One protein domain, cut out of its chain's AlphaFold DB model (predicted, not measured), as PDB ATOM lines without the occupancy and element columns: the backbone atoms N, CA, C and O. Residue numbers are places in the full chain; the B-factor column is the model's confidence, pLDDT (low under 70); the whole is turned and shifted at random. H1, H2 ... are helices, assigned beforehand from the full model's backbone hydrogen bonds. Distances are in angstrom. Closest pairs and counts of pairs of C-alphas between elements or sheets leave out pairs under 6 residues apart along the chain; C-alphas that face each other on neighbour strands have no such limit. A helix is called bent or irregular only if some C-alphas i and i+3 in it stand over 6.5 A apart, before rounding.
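What this domain is: This is residues 655 to 664 and 684 to 841 of the 841 residues of an uncharacterized protein of Giardia muris (UniProt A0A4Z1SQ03). Four helices, H3, H5, H6 and H7, stand side by side in an up-and-down bundle, each running against the one before it in the chain, with H5 and H6 at its core. H1 and H2 cover H5 on one side, H8 and H9 pack on H6 on the opposite side, and H4 folds back on the last turns of H3. The printed part has 168 residues with nine named helices, H1 to H9 in chain order, and no named strand; its class is all helix. It is compact and rounded, with a radius of gyration of the C-alphas of 15.3 A and spans of 40 by 38 by 26 A.

How they stand to each other: Start at H1, residues 655 to 663; it touches H5, residues 752 to 770, through residues 752 to 755 of H5 alone, the closest C-alphas being Arg 658 and Pro 752 at 5.7 A. Next, H2, residues 690 to 705, touches H5 at a steep tilt of 47 degrees, with C-alphas 697 and 760 closest at 6.0 A. H3, residues 716 to 738, touches H6, residues 777 to 791, at C-alphas 723 and 779, 5.2 A apart. H4, residues 742 to 748, forms a hairpin with H3; the closest C-alphas, Ile 736 and Phe 745, are 6.1 A apart. H7, residues 798 to 811, touches H5 at a shallow tilt of 18 degrees, the same way, with C-alphas 765 and 808 closest at 4.1 A. H8, residues 814 to 824, touches H6 at C-alphas 781 and 824, 5.8 A apart. H9, residues 827 to 837, touches H7 at C-alphas 810 and 837, 6.3 A apart. H8 and H1 are apart. Every O i to N i+4 pair is within hydrogen-bond range in H1, H3, H4, H5, H6 and H9, against 10 of 12 in H2, 9 of 10 in H7 and 5 of 7 in H8.

Where its parts are: Find C-alpha 655 at (148.876, 230.664, 220.240), where H1 begins. H2 spans 23.5 A, and H3, the longest, runs 32.6 A from C-alpha 716 at (176.244, 218.594, 216.092). H5 spans 27.1 A and H6 21.0 A. H8 is only just irregular: C-alphas 815 and 818 are 6.54 A apart. H9 ends at C-alpha 837, at (165.957, 218.122, 192.399).

The domain as a whole: The C-alphas of Cys 709 and Gly 740 are farthest apart, at 44.4 A. Residues 665 to 683 are not printed, and C-alphas 664 and 684 stand 18.9 A apart across this cut. Of the links printed whole, none is long. The mean pLDDT of the printed part is 70.2; look for values under 70 at residues 655 to 664, 684 to 698 and 742 to 753, among others.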
ATOM      1  N   ALA A 655     149.574 229.744 221.144       46.66
ATOM      2  CA  ALA A 655     148.876 230.664 220.240       46.66
ATOM      3  C   ALA A 655     149.531 232.059 220.175       46.66
ATOM      4  O   ALA A 655     149.588 232.684 219.110       46.66
ATOM      5  N   LEU A 656     150.075 232.539 221.295       53.16
ATOM      6  CA  LEU A 656     150.813 233.797 221.359       53.16
ATOM      7  C   LEU A 656     152.201 233.643 220.717       53.16
ATOM      8  O   LEU A 656     152.588 234.507 219.936       53.16
ATOM      9  N   LEU A 657     152.906 232.528 220.960       53.12
ATOM     10  CA  LEU A 657     154.145 232.157 220.252       53.12
ATOM     11  C   LEU A 657     153.924 232.103 218.734       53.12
ATOM     12  O   LEU A 657     154.713 232.675 217.988       53.12
ATOM     13  N   ARG A 658     152.811 231.515 218.274       51.56
ATOM     14  CA  ARG A 658     152.390 231.504 216.861       51.56
ATOM     15  C   ARG A 658     152.243 232.908 216.273       51.56
ATOM     16  O   ARG A 658     152.833 233.213 215.237       51.56
ATOM     17  N   ASN A 659     151.495 233.792 216.938       53.84
ATOM     18  CA  ASN A 659     151.362 235.183 216.489       53.84
ATOM     19  C   ASN A 659     152.721 235.900 216.472       53.84
ATOM     20  O   ASN A 659     152.999 236.692 215.575       53.84
ATOM     21  N   LYS A 660     153.600 235.576 217.420       54.50
ATOM     22  CA  LYS A 660     154.934 236.164 217.560       54.50
ATOM     23  C   LYS A 660     155.931 235.681 216.494       54.50
ATOM     24  O   LYS A 660     156.644 236.525 215.949       54.50
ATOM     25  N   PHE A 661     155.929 234.396 216.119       56.38
ATOM     26  CA  PHE A 661     156.686 233.866 214.970       56.38
ATOM     27  C   PHE A 661     156.294 234.576 213.665       56.38
ATOM     28  O   PHE A 661     157.166 234.984 212.895       56.38
ATOM     29  N   ARG A 662     154.989 234.827 213.466       55.22
ATOM     30  CA  ARG A 662     154.464 235.580 212.311       55.22
ATOM     31  C   ARG A 662     154.867 237.064 212.315       55.22
ATOM     32  O   ARG A 662     155.078 237.635 211.250       55.22
ATOM     33  N   ILE A 663     154.983 237.694 213.489       50.31
ATOM     34  CA  ILE A 663     155.317 239.128 213.631       50.31
ATOM     35  C   ILE A 663     156.832 239.398 213.555       50.31
ATOM     36  O   ILE A 663     157.226 240.481 213.106       50.31
ATOM     37  N   CYS A 664     157.682 238.432 213.933       52.12
ATOM     38  CA  CYS A 664     159.150 238.507 213.857       52.12
ATOM     39  C   CYS A 664     159.661 238.462 212.402       52.12
ATOM     40  O   CYS A 664     160.321 237.518 211.961       52.12
ATOM     41  N   VAL A 684     169.045 225.953 223.686       68.06
ATOM     42  CA  VAL A 684     169.059 225.011 222.557       68.06
ATOM     43  C   VAL A 684     169.575 223.629 222.974       68.06
ATOM     44  O   VAL A 684     169.132 222.627 222.412       68.06
ATOM     45  N   LEU A 685     170.434 223.538 223.998       63.97
ATOM     46  CA  LEU A 685     170.874 222.259 224.571       63.97
ATOM     47  C   LEU A 685     169.759 221.563 225.377       63.97
ATOM     48  O   LEU A 685     169.765 220.338 225.489       63.97
ATOM     49  N   PHE A 686     168.769 222.323 225.858       59.72
ATOM     50  CA  PHE A 686     167.687 221.894 226.753       59.72
ATOM     51  C   PHE A 686     166.470 221.272 226.047       59.72
ATOM     52  O   PHE A 686     165.446 220.976 226.668       59.72
ATOM     53  N   SER A 687     166.550 221.056 224.730       55.66
ATOM     54  CA  SER A 687     165.393 220.753 223.884       55.66
ATOM     55  C   SER A 687     164.726 219.396 224.139       55.66
ATOM     56  O   SER A 687     163.852 219.037 223.363       55.66
ATOM     57  N   ARG A 688     165.130 218.617 225.153       53.97
ATOM     58  CA  ARG A 688     164.549 217.301 225.482       53.97
ATOM     59  C   ARG A 688     163.326 217.378 226.403       53.97
ATOM     60  O   ARG A 688     162.700 216.360 226.691       53.97
ATOM     61  N   ASN A 689     162.918 218.586 226.795       51.50
ATOM     62  CA  ASN A 689     161.597 218.841 227.355       51.50
ATOM     63  C   ASN A 689     160.644 219.306 226.233       51.50
ATOM     64  O   ASN A 689     160.917 220.322 225.589       51.50
ATOM     65  N   PRO A 690     159.503 218.629 225.993       49.22
ATOM     66  CA  PRO A 690     158.587 218.978 224.904       49.22
ATOM     67  C   PRO A 690     158.013 220.402 225.002       49.22
ATOM     68  O   PRO A 690     157.637 220.962 223.976       49.22
ATOM     69  N   ARG A 691     157.978 221.014 226.197       50.94
ATOM     70  CA  ARG A 691     157.600 222.432 226.372       50.94
ATOM     71  C   ARG A 691     158.705 223.405 225.949       50.94
ATOM     72  O   ARG A 691     158.403 224.524 225.558       50.94
ATOM     73  N   VAL A 692     159.963 222.975 226.009       56.53
ATOM     74  CA  VAL A 692     161.149 223.790 225.702       56.53
ATOM     75  C   VAL A 692     161.556 223.658 224.234       56.53
ATOM     76  O   VAL A 692     162.186 224.556 223.693       56.53
ATOM     77  N   VAL A 693     161.137 222.595 223.539       59.16
ATOM     78  CA  VAL A 693     161.368 222.408 222.091       59.16
ATOM     79  C   VAL A 693     160.939 223.614 221.262       59.16
ATOM     80  O   VAL A 693     161.691 224.077 220.405       59.16
ATOM     81  N   SER A 694     159.726 224.114 221.495       59.56
ATOM     82  CA  SER A 694     159.176 225.266 220.774       59.56
ATOM     83  C   SER A 694     159.988 226.531 221.045       59.56
ATOM     84  O   SER A 694     160.240 227.316 220.132       59.56
ATOM     85  N   LEU A 695     160.442 226.689 222.287       63.16
ATOM     86  CA  LEU A 695     161.255 227.807 222.743       63.16
ATOM     87  C   LEU A 695     162.680 227.747 222.176       63.16
ATOM     88  O   LEU A 695     163.187 228.761 221.711       63.16
ATOM     89  N   ALA A 696     163.290 226.563 222.118       66.31
ATOM     90  CA  ALA A 696     164.585 226.327 221.483       66.31
ATOM     91  C   ALA A 696     164.525 226.561 219.963       66.31
ATOM     92  O   ALA A 696     165.408 227.205 219.399       66.31
ATOM     93  N   ALA A 697     163.456 226.106 219.299       64.69
ATOM     94  CA  ALA A 697     163.223 226.374 217.879       64.69
ATOM     95  C   ALA A 697     163.074 227.881 217.606       64.69
ATOM     96  O   ALA A 697     163.691 228.408 216.678       64.69
ATOM     97  N   PHE A 698     162.312 228.588 218.452       68.25
ATOM     98  CA  PHE A 698     162.190 230.045 218.396       68.25
ATOM     99  C   PHE A 698     163.531 230.742 218.648       68.25
ATOM    100  O   PHE A 698     163.893 231.647 217.902       68.25
ATOM    101  N   ALA A 699     164.287 230.309 219.658       70.38
ATOM    102  CA  ALA A 699     165.599 230.852 220.003       70.38
ATOM    103  C   ALA A 699     166.575 230.758 218.822       70.38
ATOM    104  O   ALA A 699     167.197 231.756 218.457       70.38
ATOM    105  N   CYS A 700     166.650 229.596 218.164       70.12
ATOM    106  CA  CYS A 700     167.433 229.409 216.942       70.12
ATOM    107  C   CYS A 700     167.002 230.361 215.817       70.12
ATOM    108  O   CYS A 700     167.847 231.005 215.189       70.12
ATOM    109  N   ALA A 701     165.694 230.482 215.573       67.38
ATOM    110  CA  ALA A 701     165.155 231.374 214.549       67.38
ATOM    111  C   ALA A 701     165.457 232.853 214.847       67.38
ATOM    112  O   ALA A 701     165.836 233.611 213.948       67.38
ATOM    113  N   LEU A 702     165.333 233.262 216.112       71.25
ATOM    114  CA  LEU A 702     165.610 234.617 216.580       71.25
ATOM    115  C   LEU A 702     167.099 234.966 216.465       71.25
ATOM    116  O   LEU A 702     167.430 236.037 215.955       71.25
ATOM    117  N   MET A 703     167.990 234.066 216.896       72.25
ATOM    118  CA  MET A 703     169.442 234.246 216.778       72.25
ATOM    119  C   MET A 703     169.857 234.408 215.312       72.25
ATOM    120  O   MET A 703     170.593 235.335 214.971       72.25
ATOM    121  N   ARG A 704     169.304 233.580 214.417       69.94
ATOM    122  CA  ARG A 704     169.584 233.670 212.981       69.94
ATOM    123  C   ARG A 704     169.088 234.975 212.358       69.94
ATOM    124  O   ARG A 704     169.809 235.595 211.580       69.94
ATOM    125  N   LYS A 705     167.874 235.420 212.702       70.56
ATOM    126  CA  LYS A 705     167.312 236.691 212.207       70.56
ATOM    127  C   LYS A 705     168.087 237.918 212.707       70.56
ATOM    128  O   LYS A 705     168.087 238.932 212.018       70.56
ATOM    129  N   ASN A 706     168.761 237.814 213.854       70.44
ATOM    130  CA  ASN A 706     169.659 238.844 214.391       70.44
ATOM    131  C   ASN A 706     171.068 238.835 213.773       70.44
ATOM    132  O   ASN A 706     171.903 239.647 214.162       70.44
ATOM    133  N   GLY A 707     171.363 237.931 212.832       66.88
ATOM    134  CA  GLY A 707     172.699 237.826 212.240       66.88
ATOM    135  C   GLY A 707     173.768 237.317 213.214       66.88
ATOM    136  O   GLY A 707     174.954 237.534 212.972       66.88
ATOM    137  N   VAL A 708     173.372 236.646 214.307       66.94
ATOM    138  CA  VAL A 708     174.315 235.934 215.184       66.94
ATOM    139  C   VAL A 708     175.043 234.882 214.345       66.94
ATOM    140  O   VAL A 708     174.418 234.192 213.540       66.94
ATOM    141  N   CYS A 709     176.367 234.797 214.505       58.22
ATOM    142  CA  CYS A 709     177.240 233.990 213.652       58.22
ATOM    143  C   CYS A 709     176.738 232.538 213.533       58.22
ATOM    144  O   CYS A 709     176.498 231.879 214.545       58.22
ATOM    145  N   LEU A 710     176.599 232.043 212.298       57.66
ATOM    146  CA  LEU A 710     176.057 230.711 211.986       57.66
ATOM    147  C   LEU A 710     176.855 229.581 212.658       57.66
ATOM    148  O   LEU A 710     176.264 228.624 213.146       57.66
ATOM    149  N   SER A 711     178.159 229.782 212.880       58.44
ATOM    150  CA  SER A 711     179.037 228.882 213.648       58.44
ATOM    151  C   SER A 711     178.566 228.575 215.078       58.44
ATOM    152  O   SER A 711     178.972 227.573 215.666       58.44
ATOM    153  N   VAL A 712     177.709 229.419 215.663       61.91
ATOM    154  CA  VAL A 712     177.133 229.227 217.004       61.91
ATOM    155  C   VAL A 712     175.964 228.236 216.981       61.91
ATOM    156  O   VAL A 712     175.756 227.513 217.961       61.91
ATOM    157  N   LEU A 713     175.214 228.207 215.875       64.75
ATOM    158  CA  LEU A 713     174.041 227.355 215.657       64.75
ATOM    159  C   LEU A 713     174.420 226.039 214.968       64.75
ATOM    160  O   LEU A 713     173.812 225.008 215.265       64.75
ATOM    161  N   ASP A 714     175.458 226.067 214.136       69.50
ATOM    162  CA  ASP A 714     175.944 224.978 213.289       69.50
ATOM    163  C   ASP A 714     176.761 223.932 214.052       69.50
ATOM    164  O   ASP A 714     177.902 223.616 213.726       69.50
ATOM    165  N   THR A 715     176.167 223.389 215.115       71.06
ATOM    166  CA  THR A 715     176.806 222.401 215.989       71.06
ATOM    167  C   THR A 715     176.068 221.066 215.950       71.06
ATOM    168  O   THR A 715     174.845 221.019 215.773       71.06
ATOM    169  N   VAL A 716     176.803 219.961 216.107       68.88
ATOM    170  CA  VAL A 716     176.244 218.594 216.092       68.88
ATOM    171  C   VAL A 716     175.185 218.432 217.189       68.88
ATOM    172  O   VAL A 716     174.168 217.757 216.989       68.88
ATOM    173  N   GLU A 717     175.378 219.107 218.322       68.69
ATOM    174  CA  GLU A 717     174.436 219.165 219.437       68.69
ATOM    175  C   GLU A 717     173.102 219.789 219.007       68.69
ATOM    176  O   GLU A 717     172.049 219.176 219.205       68.69
ATOM    177  N   THR A 718     173.136 220.958 218.347       71.12
ATOM    178  CA  THR A 718     171.935 221.639 217.828       71.12
ATOM    179  C   THR A 718     171.156 220.724 216.890       71.12
ATOM    180  O   THR A 718     169.942 220.580 217.032       71.12
ATOM    181  N   VAL A 719     171.839 220.052 215.958       73.50
ATOM    182  CA  VAL A 719     171.178 219.172 214.981       73.50
ATOM    183  C   VAL A 719     170.551 217.951 215.646       73.50
ATOM    184  O   VAL A 719     169.446 217.542 215.282       73.50
ATOM    185  N   THR A 720     171.230 217.379 216.640       71.19
ATOM    186  CA  THR A 720     170.722 216.237 217.415       71.19
ATOM    187  C   THR A 720     169.456 216.615 218.183       71.19
ATOM    188  O   THR A 720     168.477 215.867 218.195       71.19
ATOM    189  N   ASN A 721     169.444 217.811 218.762       70.00
ATOM    190  CA  ASN A 721     168.320 218.358 219.511       70.00
ATOM    191  C   ASN A 721     167.130 218.733 218.614       70.00
ATOM    192  O   ASN A 721     165.986 218.384 218.916       70.00
ATOM    193  N   VAL A 722     167.399 219.326 217.449       74.12
ATOM    194  CA  VAL A 722     166.397 219.573 216.401       74.12
ATOM    195  C   VAL A 722     165.799 218.263 215.886       74.12
ATOM    196  O   VAL A 722     164.582 218.159 215.734       74.12
ATOM    197  N   LYS A 723     166.619 217.228 215.667       77.25
ATOM    198  CA  LYS A 723     166.131 215.893 215.289       77.25
ATOM    199  C   LYS A 723     165.187 215.329 216.345       77.25
ATOM    200  O   LYS A 723     164.093 214.886 216.003       77.25
ATOM    201  N   TRP A 724     165.589 215.374 217.615       73.31
ATOM    202  CA  TRP A 724     164.762 214.897 218.722       73.31
ATOM    203  C   TRP A 724     163.412 215.625 218.772       73.31
ATOM    204  O   TRP A 724     162.368 214.982 218.877       73.31
ATOM    205  N   ALA A 725     163.417 216.950 218.609       70.50
ATOM    206  CA  ALA A 725     162.211 217.770 218.533       70.50
ATOM    207  C   ALA A 725     161.272 217.337 217.395       70.50
ATOM    208  O   ALA A 725     160.073 217.143 217.615       70.50
ATOM    209  N   ILE A 726     161.816 217.137 216.191       76.88
ATOM    210  CA  ILE A 726     161.062 216.656 215.024       76.88
ATOM    211  C   ILE A 726     160.477 215.266 215.300       76.88
ATOM    212  O   ILE A 726     159.309 215.018 214.994       76.88
ATOM    213  N   ASP A 727     161.252 214.364 215.906       76.88
ATOM    214  CA  ASP A 727     160.795 213.015 216.239       76.88
ATOM    215  C   ASP A 727     159.658 213.029 217.276       76.88
ATOM    216  O   ASP A 727     158.683 212.291 217.109       76.88
ATOM    217  N   GLN A 728     159.723 213.893 218.295       72.00
ATOM    218  CA  GLN A 728     158.642 214.065 219.275       72.00
ATOM    219  C   GLN A 728     157.376 214.649 218.651       72.00
ATOM    220  O   GLN A 728     156.282 214.133 218.893       72.00
ATOM    221  N   LEU A 729     157.510 215.680 217.810       72.19
ATOM    222  CA  LEU A 729     156.380 216.243 217.069       72.19
ATOM    223  C   LEU A 729     155.745 215.179 216.173       72.19
ATOM    224  O   LEU A 729     154.529 215.001 216.199       72.19
ATOM    225  N   ARG A 730     156.555 214.392 215.457       77.56
ATOM    226  CA  ARG A 730     156.073 213.274 214.636       77.56
ATOM    227  C   ARG A 730     155.329 212.237 215.471       77.56
ATOM    228  O   ARG A 730     154.254 211.799 215.058       77.56
ATOM    229  N   GLN A 731     155.849 211.854 216.637       74.19
ATOM    230  CA  GLN A 731     155.162 210.927 217.541       74.19
ATOM    231  C   GLN A 731     153.841 211.505 218.055       74.19
ATOM    232  O   GLN A 731     152.833 210.800 218.059       74.19
ATOM    233  N   HIS A 732     153.827 212.776 218.458       70.44
ATOM    234  CA  HIS A 732     152.627 213.462 218.927       70.44
ATOM    235  C   HIS A 732     151.548 213.495 217.836       70.44
ATOM    236  O   HIS A 732     150.438 213.015 218.055       70.44
ATOM    237  N   VAL A 733     151.906 213.944 216.632       72.38
ATOM    238  CA  VAL A 733     151.027 213.977 215.454       72.38
ATOM    239  C   VAL A 733     150.530 212.569 215.104       72.38
ATOM    240  O   VAL A 733     149.344 212.393 214.850       72.38
ATOM    241  N   SER A 734     151.388 211.547 215.178       73.31
ATOM    242  CA  SER A 734     150.997 210.152 214.910       73.31
ATOM    243  C   SER A 734     149.980 209.615 215.921       73.31
ATOM    244  O   SER A 734     149.040 208.926 215.529       73.31
ATOM    245  N   ARG A 735     150.120 209.950 217.215       71.75
ATOM    246  CA  ARG A 735     149.133 209.591 218.253       71.75
ATOM    247  C   ARG A 735     147.790 210.272 218.000       71.75
ATOM    248  O   ARG A 735     146.750 209.640 218.158       71.75
ATOM    249  N   ILE A 736     147.814 211.532 217.561       69.31
ATOM    250  CA  ILE A 736     146.604 212.265 217.178       69.31
ATOM    251  C   ILE A 736     145.952 211.615 215.951       69.31
ATOM    252  O   ILE A 736     144.756 211.342 215.987       69.31
ATOM    253  N   CYS A 737     146.712 211.274 214.905       69.50
ATOM    254  CA  CYS A 737     146.177 210.543 213.750       69.50
ATOM    255  C   CYS A 737     145.542 209.202 214.152       69.50
ATOM    256  O   CYS A 737     144.485 208.846 213.638       69.50
ATOM    257  N   ALA A 738     146.174 208.469 215.075       71.75
ATOM    258  CA  ALA A 738     145.684 207.176 215.549       71.75
ATOM    259  C   ALA A 738     144.375 207.277 216.352       71.75
ATOM    260  O   ALA A 738     143.634 206.300 216.419       71.75
ATOM    261  N   SER A 739     144.066 208.446 216.926       69.00
ATOM    262  CA  SER A 739     142.807 208.679 217.647       69.00
ATOM    263  C   SER A 739     141.569 208.723 216.738       69.00
ATOM    264  O   SER A 739     140.451 208.623 217.232       69.00
ATOM    265  N   GLY A 740     141.752 208.854 215.416       64.88
ATOM    266  CA  GLY A 740     140.665 208.851 214.431       64.88
ATOM    267  C   GLY A 740     139.828 210.137 214.367       64.88
ATOM    268  O   GLY A 740     138.991 210.261 213.475       64.88
ATOM    269  N   ASP A 741     140.060 211.109 215.254       70.50
ATOM    270  CA  ASP A 741     139.353 212.393 215.257       70.50
ATOM    271  C   ASP A 741     139.972 213.363 214.231       70.50
ATOM    272  O   ASP A 741     140.983 214.028 214.475       70.50
ATOM    273  N   VAL A 742     139.355 213.420 213.047       66.69
ATOM    274  CA  VAL A 742     139.810 214.225 211.903       66.69
ATOM    275  C   VAL A 742     139.724 215.732 212.183       66.69
ATOM    276  O   VAL A 742     140.584 216.481 211.715       66.69
ATOM    277  N   ASP A 743     138.749 216.189 212.971       64.38
ATOM    278  CA  ASP A 743     138.569 217.615 213.283       64.38
ATOM    279  C   ASP A 743     139.519 218.079 214.388       64.38
ATOM    280  O   ASP A 743     140.003 219.217 214.378       64.38
ATOM    281  N   PHE A 744     139.826 217.209 215.348       61.66
ATOM    282  CA  PHE A 744     140.910 217.440 216.299       61.66
ATOM    283  C   PHE A 744     142.273 217.418 215.600       61.66
ATOM    284  O   PHE A 744     143.090 218.309 215.830       61.66
ATOM    285  N   PHE A 745     142.493 216.483 214.671       65.12
ATOM    286  CA  PHE A 745     143.711 216.435 213.866       65.12
ATOM    287  C   PHE A 745     143.897 217.697 213.017       65.12
ATOM    288  O   PHE A 745     144.972 218.291 213.069       65.12
ATOM    289  N   LYS A 746     142.864 218.171 212.306       65.88
ATOM    290  CA  LYS A 746     142.907 219.434 211.539       65.88
ATOM    291  C   LYS A 746     143.173 220.664 212.409       65.88
ATOM    292  O   LYS A 746     143.871 221.570 211.968       65.88
ATOM    293  N   ARG A 747     142.663 220.694 213.647       65.00
ATOM    294  CA  ARG A 747     142.934 221.776 214.611       65.00
ATOM    295  C   ARG A 747     144.342 221.709 215.200       65.00
ATOM    296  O   ARG A 747     144.971 222.744 215.342       65.00
ATOM    297  N   ALA A 748     144.852 220.518 215.509       58.25
ATOM    298  CA  ALA A 748     146.208 220.333 216.032       58.25
ATOM    299  C   ALA A 748     147.292 220.557 214.961       58.25
ATOM    300  O   ALA A 748     148.381 221.041 215.259       58.25
ATOM    301  N   SER A 749     146.974 220.229 213.707       59.25
ATOM    302  CA  SER A 749     147.785 220.514 212.515       59.25
ATOM    303  C   SER A 749     147.534 221.907 211.928       59.25
ATOM    304  O   SER A 749     148.016 222.203 210.838       59.25
ATOM    305  N   ALA A 750     146.776 222.764 212.612       58.50
ATOM    306  CA  ALA A 750     146.678 224.189 212.325       58.50
ATOM    307  C   ALA A 750     147.322 224.949 213.488       58.50
ATOM    308  O   ALA A 750     146.917 224.822 214.643       58.50
ATOM    309  N   GLY A 751     148.334 225.761 213.200       63.25
ATOM    310  CA  GLY A 751     149.006 226.577 214.212       63.25
ATOM    311  C   GLY A 751     150.277 226.003 214.825       63.25
ATOM    312  O   GLY A 751     151.201 225.756 214.060       63.25
ATOM    313  N   PRO A 752     150.410 225.854 216.161       58.09
ATOM    314  CA  PRO A 752     151.728 225.812 216.806       58.09
ATOM    315  C   PRO A 752     152.643 224.696 216.296       58.09
ATOM    316  O   PRO A 752     153.837 224.908 216.128       58.09
ATOM    317  N   VAL A 753     152.082 223.521 215.995       67.50
ATOM    318  CA  VAL A 753     152.833 222.392 215.426       67.50
ATOM    319  C   VAL A 753     153.389 222.736 214.041       67.50
ATOM    320  O   VAL A 753     154.546 222.429 213.760       67.50
ATOM    321  N   CYS A 754     152.606 223.403 213.192       71.12
ATOM    322  CA  CYS A 754     153.037 223.833 211.861       71.12
ATOM    323  C   CYS A 754     154.057 224.970 211.929       71.12
ATOM    324  O   CYS A 754     155.060 224.900 211.225       71.12
ATOM    325  N   ASP A 755     153.865 225.955 212.810       66.62
ATOM    326  CA  ASP A 755     154.807 227.070 212.978       66.62
ATOM    327  C   ASP A 755     156.167 226.579 213.515       66.62
ATOM    328  O   ASP A 755     157.213 226.919 212.965       66.62
ATOM    329  N   ILE A 756     156.165 225.690 214.520       68.75
ATOM    330  CA  ILE A 756     157.396 225.056 215.024       68.75
ATOM    331  C   ILE A 756     158.052 224.225 213.916       68.75
ATOM    332  O   ILE A 756     159.263 224.297 213.725       68.75
ATOM    333  N   THR A 757     157.268 223.459 213.151       75.56
ATOM    334  CA  THR A 757     157.799 222.660 212.034       75.56
ATOM    335  C   THR A 757     158.411 223.551 210.950       75.56
ATOM    336  O   THR A 757     159.474 223.216 210.428       75.56
ATOM    337  N   ALA A 758     157.792 224.691 210.632       73.94
ATOM    338  CA  ALA A 758     158.302 225.660 209.665       73.94
ATOM    339  C   ALA A 758     159.656 226.237 210.090       73.94
ATOM    340  O   ALA A 758     160.564 226.379 209.271       73.94
ATOM    341  N   GLU A 759     159.809 226.539 211.375       72.12
ATOM    342  CA  GLU A 759     161.015 227.169 211.916       72.12
ATOM    343  C   GLU A 759     162.151 226.154 212.084       72.12
ATOM    344  O   GLU A 759     163.282 226.431 211.688       72.12
ATOM    345  N   LEU A 760     161.847 224.924 212.520       76.56
ATOM    346  CA  LEU A 760     162.806 223.811 212.501       76.56
ATOM    347  C   LEU A 760     163.252 223.470 211.069       76.56
ATOM    348  O   LEU A 760     164.438 223.243 210.830       76.56
ATOM    349  N   ALA A 761     162.326 223.476 210.101       77.31
ATOM    350  CA  ALA A 761     162.649 223.271 208.689       77.31
ATOM    351  C   ALA A 761     163.535 224.395 208.141       77.31
ATOM    352  O   ALA A 761     164.506 224.122 207.440       77.31
ATOM    353  N   SER A 762     163.223 225.648 208.476       75.25
ATOM    354  CA  SER A 762     163.997 226.821 208.056       75.25
ATOM    355  C   SER A 762     165.399 226.807 208.655       75.25
ATOM    356  O   SER A 762     166.364 227.097 207.944       75.25
ATOM    357  N   LEU A 763     165.530 226.421 209.928       74.50
ATOM    358  CA  LEU A 763     166.813 226.228 210.597       74.50
ATOM    359  C   LEU A 763     167.656 225.186 209.860       74.50
ATOM    360  O   LEU A 763     168.721 225.538 209.365       74.50
ATOM    361  N   LEU A 764     167.146 223.961 209.697       77.56
ATOM    362  CA  LEU A 764     167.860 222.885 208.998       77.56
ATOM    363  C   LEU A 764     168.222 223.259 207.558       77.56
ATOM    364  O   LEU A 764     169.311 222.925 207.101       77.56
ATOM    365  N   ALA A 765     167.336 223.963 206.851       76.50
ATOM    366  CA  ALA A 765     167.614 224.455 205.507       76.50
ATOM    367  C   ALA A 765     168.785 225.445 205.485       76.50
ATOM    368  O   ALA A 765     169.592 225.394 204.568       76.50
ATOM    369  N   GLY A 766     168.906 226.309 206.500       74.38
ATOM    370  CA  GLY A 766     170.072 227.181 206.657       74.38
ATOM    371  C   GLY A 766     171.352 226.413 206.874       74.38
ATOM    372  O   GLY A 766     172.258 226.523 206.061       74.38
ATOM    373  N   MET A 767     171.353 225.557 207.894       76.44
ATOM    374  CA  MET A 767     172.509 224.728 208.232       76.44
ATOM    375  C   MET A 767     172.993 223.916 207.026       76.44
ATOM    376  O   MET A 767     174.187 223.770 206.810       76.44
ATOM    377  N   ALA A 768     172.065 223.402 206.212       77.25
ATOM    378  CA  ALA A 768     172.395 222.648 205.010       77.25
ATOM    379  C   ALA A 768     172.922 223.508 203.851       77.25
ATOM    380  O   ALA A 768     173.677 222.991 203.031       77.25
ATOM    381  N   VAL A 769     172.500 224.774 203.747       77.50
ATOM    382  CA  VAL A 769     173.049 225.736 202.774       77.50
ATOM    383  C   VAL A 769     174.486 226.098 203.138       77.50
ATOM    384  O   VAL A 769     175.313 226.220 202.236       77.50
ATOM    385  N   ASP A 770     174.774 226.226 204.434       71.62
ATOM    386  CA  ASP A 770     176.102 226.570 204.942       71.62
ATOM    387  C   ASP A 770     177.061 225.370 204.869       71.62
ATOM    388  O   ASP A 770     178.115 225.451 204.236       71.62
ATOM    389  N   ASP A 771     176.668 224.225 205.438       74.12
ATOM    390  CA  ASP A 771     177.361 222.950 205.268       74.12
ATOM    391  C   ASP A 771     176.362 221.771 205.197       74.12
ATOM    392  O   ASP A 771     175.810 221.314 206.208       74.12
ATOM    393  N   PRO A 772     176.168 221.172 204.007       71.44
ATOM    394  CA  PRO A 772     175.245 220.056 203.829       71.44
ATOM    395  C   PRO A 772     175.632 218.778 204.588       71.44
ATOM    396  O   PRO A 772     174.851 217.814 204.621       71.44
ATOM    397  N   THR A 773     176.842 218.698 205.145       71.44
ATOM    398  CA  THR A 773     177.279 217.569 205.971       71.44
ATOM    399  C   THR A 773     176.740 217.613 207.395       71.44
ATOM    400  O   THR A 773     176.604 216.540 207.989       71.44
ATOM    401  N   LEU A 774     176.325 218.789 207.877       71.88
ATOM    402  CA  LEU A 774     175.808 218.987 209.230       71.88
ATOM    403  C   LEU A 774     174.443 218.349 209.465       71.88
ATOM    404  O   LEU A 774     174.158 217.958 210.591       71.88
ATOM    405  N   VAL A 775     173.596 218.224 208.437       78.81
ATOM    406  CA  VAL A 775     172.248 217.645 208.569       78.81
ATOM    407  C   VAL A 775     172.275 216.141 208.253       78.81
ATOM    408  O   VAL A 775     172.446 215.762 207.087       78.81
ATOM    409  N   PRO A 776     172.069 215.248 209.247       80.38
ATOM    410  CA  PRO A 776     171.989 213.814 209.020       80.38
ATOM    411  C   PRO A 776     170.810 213.447 208.127       80.38
ATOM    412  O   PRO A 776     169.727 214.031 208.218       80.38
ATOM    413  N   VAL A 777     170.995 212.389 207.335       80.06
ATOM    414  CA  VAL A 777     169.953 211.849 206.450       80.06
ATOM    415  C   VAL A 777     168.670 211.550 207.232       80.06
ATOM    416  O   VAL A 777     167.585 211.934 206.809       80.06
ATOM    417  N   ASP A 778     168.805 210.943 208.411       80.25
ATOM    418  CA  ASP A 778     167.670 210.560 209.257       80.25
ATOM    419  C   ASP A 778     166.856 211.767 209.736       80.25
ATOM    420  O   ASP A 778     165.633 211.691 209.804       80.25
ATOM    421  N   THR A 779     167.513 212.895 210.023       82.06
ATOM    422  CA  THR A 779     166.845 214.122 210.472       82.06
ATOM    423  C   THR A 779     165.952 214.691 209.377       82.06
ATOM    424  O   THR A 779     164.797 215.032 209.638       82.06
ATOM    425  N   ALA A 780     166.438 214.743 208.131       81.94
ATOM    426  CA  ALA A 780     165.611 215.231 207.031       81.94
ATOM    427  C   ALA A 780     164.489 214.248 206.666       81.94
ATOM    428  O   ALA A 780     163.402 214.692 206.304       81.94
ATOM    429  N   VAL A 781     164.708 212.929 206.789       83.50
ATOM    430  CA  VAL A 781     163.628 211.937 206.621       83.50
ATOM    431  C   VAL A 781     162.524 212.174 207.649       83.50
ATOM    432  O   VAL A 781     161.357 212.258 207.264       83.50
ATOM    433  N   SER A 782     162.871 212.339 208.931       84.19
ATOM    434  CA  SER A 782     161.888 212.632 209.982       84.19
ATOM    435  C   SER A 782     161.119 213.927 209.695       84.19
ATOM    436  O   SER A 782     159.895 213.947 209.849       84.19
ATOM    437  N   LEU A 783     161.794 214.975 209.202       85.25
ATOM    438  CA  LEU A 783     161.148 216.236 208.823       85.25
ATOM    439  C   LEU A 783     160.184 216.066 207.641       85.25
ATOM    440  O   LEU A 783     159.060 216.560 207.685       85.25
ATOM    441  N   LEU A 784     160.596 215.352 206.591       85.56
ATOM    442  CA  LEU A 784     159.775 215.106 205.402       85.56
ATOM    443  C   LEU A 784     158.539 214.262 205.720       85.56
ATOM    444  O   LEU A 784     157.450 214.530 205.209       85.56
ATOM    445  N   GLN A 785     158.685 213.263 206.590       84.50
ATOM    446  CA  GLN A 785     157.566 212.456 207.073       84.50
ATOM    447  C   GLN A 785     156.597 213.283 207.927       84.50
ATOM    448  O   GLN A 785     155.379 213.158 207.758       84.50
ATOM    449  N   LEU A 786     157.114 214.155 208.801       84.31
ATOM    450  CA  LEU A 786     156.298 215.098 209.568       84.31
ATOM    451  C   LEU A 786     155.542 216.054 208.633       84.31
ATOM    452  O   LEU A 786     154.318 216.153 208.732       84.31
ATOM    453  N   TRP A 787     156.237 216.665 207.666       85.88
ATOM    454  CA  TRP A 787     155.641 217.541 206.653       85.88
ATOM    455  C   TRP A 787     154.520 216.840 205.884       85.88
ATOM    456  O   TRP A 787     153.422 217.378 205.787       85.88
ATOM    457  N   ARG A 788     154.751 215.612 205.401       83.75
ATOM    458  CA  ARG A 788     153.734 214.831 204.675       83.75
ATOM    459  C   ARG A 788     152.500 214.550 205.528       83.75
ATOM    460  O   ARG A 788     151.384 214.494 205.019       83.75
ATOM    461  N   THR A 789     152.704 214.291 206.814       80.12
ATOM    462  CA  THR A 789     151.602 213.980 207.727       80.12
ATOM    463  C   THR A 789     150.747 215.223 207.963       80.12
ATOM    464  O   THR A 789     149.524 215.139 207.885       80.12
ATOM    465  N   LEU A 790     151.381 216.383 208.148       78.56
ATOM    466  CA  LEU A 790     150.698 217.667 208.318       78.56
ATOM    467  C   LEU A 790     150.049 218.175 207.017       78.56
ATOM    468  O   LEU A 790     148.937 218.696 207.057       78.56
ATOM    469  N   SER A 791     150.674 217.968 205.852       79.31
ATOM    470  CA  SER A 791     150.153 218.445 204.559       79.31
ATOM    471  C   SER A 791     148.874 217.737 204.116       79.31
ATOM    472  O   SER A 791     148.055 218.328 203.417       79.31
ATOM    473  N   LYS A 792     148.643 216.501 204.577       77.12
ATOM    474  CA  LYS A 792     147.352 215.809 204.412       77.12
ATOM    475  C   LYS A 792     146.211 216.487 205.172       77.12
ATOM    476  O   LYS A 792     145.054 216.304 204.807       77.12
ATOM    477  N   ALA A 793     146.531 217.201 206.248       72.31
ATOM    478  CA  ALA A 793     145.563 217.822 207.139       72.31
ATOM    479  C   ALA A 793     145.260 219.270 206.735       72.31
ATOM    480  O   ALA A 793     144.091 219.636 206.634       72.31
ATOM    481  N   ASN A 794     146.316 220.054 206.473       73.00
ATOM    482  CA  ASN A 794     146.260 221.467 206.088       73.00
ATOM    483  C   ASN A 794     147.284 221.766 204.978       73.00
ATOM    484  O   ASN A 794     148.400 222.200 205.265       73.00
ATOM    485  N   PRO A 795     146.938 221.537 203.701       73.50
ATOM    486  CA  PRO A 795     147.866 221.746 202.590       73.50
ATOM    487  C   PRO A 795     148.266 223.220 202.402       73.50
ATOM    488  O   PRO A 795     149.420 223.483 202.079       73.50
ATOM    489  N   GLU A 796     147.361 224.171 202.667       70.25
ATOM    490  CA  GLU A 796     147.599 225.613 202.479       70.25
ATOM    491  C   GLU A 796     148.646 226.184 203.457       70.25
ATOM    492  O   GLU A 796     149.567 226.879 203.040       70.25
ATOM    493  N   GLU A 797     148.584 225.856 204.758       66.94
ATOM    494  CA  GLU A 797     149.604 226.320 205.725       66.94
ATOM    495  C   GLU A 797     150.972 225.639 205.500       66.94
ATOM    496  O   GLU A 797     152.021 226.210 205.811       66.94
ATOM    497  N   MET A 798     150.982 224.432 204.927       73.38
ATOM    498  CA  MET A 798     152.200 223.643 204.710       73.38
ATOM    499  C   MET A 798     152.972 224.026 203.440       73.38
ATOM    500  O   MET A 798     154.093 223.540 203.249       73.38
ATOM    501  N   GLU A 799     152.427 224.918 202.608       72.44
ATOM    502  CA  GLU A 799     153.114 225.492 201.445       72.44
ATOM    503  C   GLU A 799     154.310 226.362 201.873       72.44
ATOM    504  O   GLU A 799     155.398 226.269 201.299       72.44
ATOM    505  N   PHE A 800     154.167 227.118 202.967       66.12
ATOM    506  CA  PHE A 800     155.265 227.899 203.546       66.12
ATOM    507  C   PHE A 800     156.397 226.998 204.068       66.12
ATOM    508  O   PHE A 800     157.570 227.221 203.766       66.12
ATOM    509  N   VAL A 801     156.047 225.926 204.789       70.25
ATOM    510  CA  VAL A 801     157.015 224.932 205.292       70.25
ATOM    511  C   VAL A 801     157.706 224.216 204.129       70.25
ATOM    512  O   VAL A 801     158.904 223.930 204.196       70.25
ATOM    513  N   PHE A 802     156.972 223.956 203.043       79.44
ATOM    514  CA  PHE A 802     157.521 223.338 201.841       79.44
ATOM    515  C   PHE A 802     158.617 224.194 201.198       79.44
ATOM    516  O   PHE A 802     159.581 223.630 200.685       79.44
ATOM    517  N   GLY A 803     158.544 225.527 201.284       77.50
ATOM    518  CA  GLY A 803     159.621 226.417 200.840       77.50
ATOM    519  C   GLY A 803     160.962 226.100 201.512       77.50
ATOM    520  O   GLY A 803     161.968 225.890 200.830       77.50
ATOM    521  N   SER A 804     160.965 225.964 202.840       76.25
ATOM    522  CA  SER A 804     162.163 225.619 203.619       76.25
ATOM    523  C   SER A 804     162.608 224.170 203.399       76.25
ATOM    524  O   SER A 804     163.794 223.899 203.229       76.25
ATOM    525  N   VAL A 805     161.663 223.230 203.305       81.00
ATOM    526  CA  VAL A 805     161.956 221.828 202.950       81.00
ATOM    527  C   VAL A 805     162.568 221.721 201.547       81.00
ATOM    528  O   VAL A 805     163.505 220.955 201.332       81.00
ATOM    529  N   SER A 806     162.086 222.513 200.588       82.00
ATOM    530  CA  SER A 806     162.621 222.576 199.227       82.00
ATOM    531  C   SER A 806     164.046 223.125 199.219       82.00
ATOM    532  O   SER A 806     164.911 222.559 198.554       82.00
ATOM    533  N   GLN A 807     164.322 224.178 199.996       79.62
ATOM    534  CA  GLN A 807     165.677 224.710 200.167       79.62
ATOM    535  C   GLN A 807     166.626 223.674 200.780       79.62
ATOM    536  O   GLN A 807     167.704 223.454 200.231       79.62
ATOM    537  N   LEU A 808     166.196 222.977 201.838       81.00
ATOM    538  CA  LEU A 808     166.949 221.877 202.446       81.00
ATOM    539  C   LEU A 808     167.287 220.788 201.416       81.00
ATOM    540  O   LEU A 808     168.433 220.356 201.307       81.00
ATOM    541  N   LEU A 809     166.297 220.362 200.626       81.44
ATOM    542  CA  LEU A 809     166.491 219.352 199.585       81.44
ATOM    543  C   LEU A 809     167.447 219.835 198.484       81.44
ATOM    544  O   LEU A 809     168.287 219.052 198.036       81.44
ATOM    545  N   LYS A 810     167.347 221.098 198.054       82.69
ATOM    546  CA  LYS A 810     168.221 221.693 197.026       82.69
ATOM    547  C   LYS A 810     169.671 221.802 197.485       82.69
ATOM    548  O   LYS A 810     170.565 221.512 196.694       82.69
ATOM    549  N   ALA A 811     169.887 222.171 198.746       77.50
ATOM    550  CA  ALA A 811     171.215 222.308 199.337       77.50
ATOM    551  C   ALA A 811     171.963 220.966 199.448       77.50
ATOM    552  O   ALA A 811     173.185 220.936 199.574       77.50
ATOM    553  N   TRP A 812     171.257 219.833 199.361       75.50
ATOM    554  CA  TRP A 812     171.878 218.535 199.581       75.50
ATOM    555  C   TRP A 812     172.675 217.992 198.378       75.50
ATOM    556  O   TRP A 812     172.159 217.979 197.247       75.50
ATOM    557  N   PRO A 813     173.896 217.452 198.598       72.81
ATOM    558  CA  PRO A 813     174.793 217.016 197.534       72.81
ATOM    559  C   PRO A 813     174.250 215.772 196.839       72.81
ATOM    560  O   PRO A 813     173.708 214.876 197.493       72.81
ATOM    561  N   GLU A 814     174.468 215.662 195.527       70.38
ATOM    562  CA  GLU A 814     173.982 214.539 194.713       70.38
ATOM    563  C   GLU A 814     174.363 213.165 195.275       70.38
ATOM    564  O   GLU A 814     173.524 212.264 195.311       70.38
ATOM    565  N   ALA A 815     175.576 213.035 195.821       66.88
ATOM    566  CA  ALA A 815     176.078 211.806 196.437       66.88
ATOM    567  C   ALA A 815     175.231 211.313 197.632       66.88
ATOM    568  O   ALA A 815     175.129 210.108 197.859       66.88
ATOM    569  N   LYS A 816     174.582 212.216 198.384       67.50
ATOM    570  CA  LYS A 816     173.750 211.868 199.555       67.50
ATOM    571  C   LYS A 816     172.264 211.697 199.221       67.50
ATOM    572  O   LYS A 816     171.539 211.055 199.986       67.50
ATOM    573  N   ARG A 817     171.801 212.175 198.056       77.56
ATOM    574  CA  ARG A 817     170.397 212.038 197.606       77.56
ATOM    575  C   ARG A 817     169.966 210.572 197.479       77.56
ATOM    576  O   ARG A 817     168.817 210.243 197.762       77.56
ATOM    577  N   GLY A 818     170.890 209.677 197.112       70.50
ATOM    578  CA  GLY A 818     170.642 208.230 197.048       70.50
ATOM    579  C   GLY A 818     170.369 207.592 198.416       70.50
ATOM    580  O   GLY A 818     169.457 206.777 198.541       70.50
ATOM    581  N   MET A 819     171.091 208.015 199.460       73.25
ATOM    582  CA  MET A 819     170.870 207.539 200.835       73.25
ATOM    583  C   MET A 819     169.518 207.999 201.380       73.25
ATOM    584  O   MET A 819     168.835 207.239 202.064       73.25
ATOM    585  N   LEU A 820     169.122 209.229 201.045       73.25
ATOM    586  CA  LEU A 820     167.823 209.767 201.419       73.25
ATOM    587  C   LEU A 820     166.678 208.942 200.816       73.25
ATOM    588  O   LEU A 820     165.773 208.545 201.546       73.25
ATOM    589  N   ARG A 821     166.751 208.622 199.514       72.81
ATOM    590  CA  ARG A 821     165.775 207.734 198.852       72.81
ATOM    591  C   ARG A 821     165.677 206.391 199.566       72.81
ATOM    592  O   ARG A 821     164.584 205.955 199.898       72.81
ATOM    593  N   GLY A 822     166.825 205.783 199.869       69.06
ATOM    594  CA  GLY A 822     166.881 204.482 200.535       69.06
ATOM    595  C   GLY A 822     166.213 204.443 201.913       69.06
ATOM    596  O   GLY A 822     165.738 203.381 202.301       69.06
ATOM    597  N   LYS A 823     166.148 205.575 202.633       73.69
ATOM    598  CA  LYS A 823     165.595 205.659 203.999       73.69
ATOM    599  C   LYS A 823     164.190 206.262 204.103       73.69
ATOM    600  O   LYS A 823     163.559 206.110 205.146       73.69
ATOM    601  N   MET A 824     163.680 206.948 203.075       73.44
ATOM    602  CA  MET A 824     162.330 207.533 203.123       73.44
ATOM    603  C   MET A 824     161.226 206.470 203.182       73.44
ATOM    604  O   MET A 824     160.201 206.716 203.818       73.44
ATOM    605  N   HIS A 825     161.437 205.322 202.522       69.88
ATOM    606  CA  HIS A 825     160.482 204.211 202.402       69.88
ATOM    607  C   HIS A 825     159.057 204.648 202.007       69.88
ATOM    608  O   HIS A 825     158.069 204.027 202.398       69.88
ATOM    609  N   ASP A 826     158.942 205.721 201.219       74.81
ATOM    610  CA  ASP A 826     157.666 206.283 200.790       74.81
ATOM    611  C   ASP A 826     157.762 206.877 199.376       74.81
ATOM    612  O   ASP A 826     158.302 207.967 199.164       74.81
ATOM    613  N   LYS A 827     157.135 206.185 198.416       74.75
ATOM    614  CA  LYS A 827     157.120 206.558 196.991       74.75
ATOM    615  C   LYS A 827     156.618 207.981 196.733       74.75
ATOM    616  O   LYS A 827     157.089 208.633 195.811       74.75
ATOM    617  N   GLY A 828     155.675 208.484 197.534       71.56
ATOM    618  CA  GLY A 828     155.149 209.839 197.341       71.56
ATOM    619  C   GLY A 828     156.145 210.932 197.750       71.56
ATOM    620  O   GLY A 828     156.185 211.985 197.122       71.56
ATOM    621  N   LEU A 829     156.983 210.674 198.763       76.25
ATOM    622  CA  LEU A 829     158.044 211.603 199.165       76.25
ATOM    623  C   LEU A 829     159.225 211.533 198.198       76.25
ATOM    624  O   LEU A 829     159.831 212.559 197.909       76.25
ATOM    625  N   GLU A 830     159.513 210.351 197.653       75.69
ATOM    626  CA  GLU A 830     160.530 210.183 196.612       75.69
ATOM    627  C   GLU A 830     160.186 210.973 195.342       75.69
ATOM    628  O   GLU A 830     161.053 211.649 194.791       75.69
ATOM    629  N   ILE A 831     158.924 210.934 194.898       77.38
ATOM    630  CA  ILE A 831     158.449 211.714 193.742       77.38
ATOM    631  C   ILE A 831     158.583 213.219 194.012       77.38
ATOM    632  O   ILE A 831     159.117 213.943 193.175       77.38
ATOM    633  N   LEU A 832     158.170 213.673 195.198       76.06
ATOM    634  CA  LEU A 832     158.288 215.070 195.627       76.06
ATOM    635  C   LEU A 832     159.752 215.539 195.694       76.06
ATOM    636  O   LEU A 832     160.089 216.624 195.233       76.06
ATOM    637  N   ALA A 833     160.650 214.728 196.253       77.25
ATOM    638  CA  ALA A 833     162.069 215.069 196.306       77.25
ATOM    639  C   ALA A 833     162.683 215.134 194.898       77.25
ATOM    640  O   ALA A 833     163.481 216.025 194.604       77.25
ATOM    641  N   ASN A 834     162.271 214.232 194.001       76.00
ATOM    642  CA  ASN A 834     162.726 214.229 192.615       76.00
ATOM    643  C   ASN A 834     162.249 215.460 191.836       76.00
ATOM    644  O   ASN A 834     163.053 216.000 191.083       76.00
ATOM    645  N   SER A 835     161.019 215.938 192.047       77.94
ATOM    646  CA  SER A 835     160.540 217.167 191.393       77.94
ATOM    647  C   SER A 835     161.272 218.419 191.887       77.94
ATOM    648  O   SER A 835     161.472 219.359 191.126       77.94
ATOM    649  N   VAL A 836     161.754 218.429 193.133       80.56
ATOM    650  CA  VAL A 836     162.589 219.525 193.655       80.56
ATOM    651  C   VAL A 836     164.015 219.481 193.092       80.56
ATOM    652  O   VAL A 836     164.592 220.530 192.802       80.56
ATOM    653  N   TRP A 837     164.600 218.290 192.940       80.31
ATOM    654  CA  TRP A 837     165.957 218.122 192.399       80.31
ATOM    655  C   TRP A 837     166.035 218.212 190.875       80.31
ATOM    656  O   TRP A 837     167.099 218.516 190.341       80.31
ATOM    657  N   LYS A 838     164.934 217.913 190.186       73.44
ATOM    658  CA  LYS A 838     164.788 217.971 188.733       73.44
ATOM    659  C   LYS A 838     163.482 218.700 188.396       73.44
ATOM    660  O   LYS A 838     162.500 218.041 188.070       73.44
ATOM    661  N   PRO A 839     163.460 220.038 188.501       57.59
ATOM    662  CA  PRO A 839     162.249 220.825 188.262       57.59
ATOM    663  C   PRO A 839     161.711 220.726 186.824       57.59
ATOM    664  O   PRO A 839     160.535 221.002 186.621       57.59
ATOM    665  N   ASP A 840     162.529 220.271 185.865       45.00
ATOM    666  CA  ASP A 840     162.190 220.188 184.435       45.00
ATOM    667  C   ASP A 840     162.096 218.741 183.886       45.00
ATOM    668  O   ASP A 840     162.304 218.528 182.690       45.00
ATOM    669  N   ALA A 841     161.848 217.731 184.734       42.00
ATOM    670  CA  ALA A 841     161.750 216.318 184.325       42.00
ATOM    671  C   ALA A 841     160.323 215.758 184.348       42.00
ATOM    672  O   ALA A 841     159.614 215.985 185.356       42.00
TER     673      ALA A 841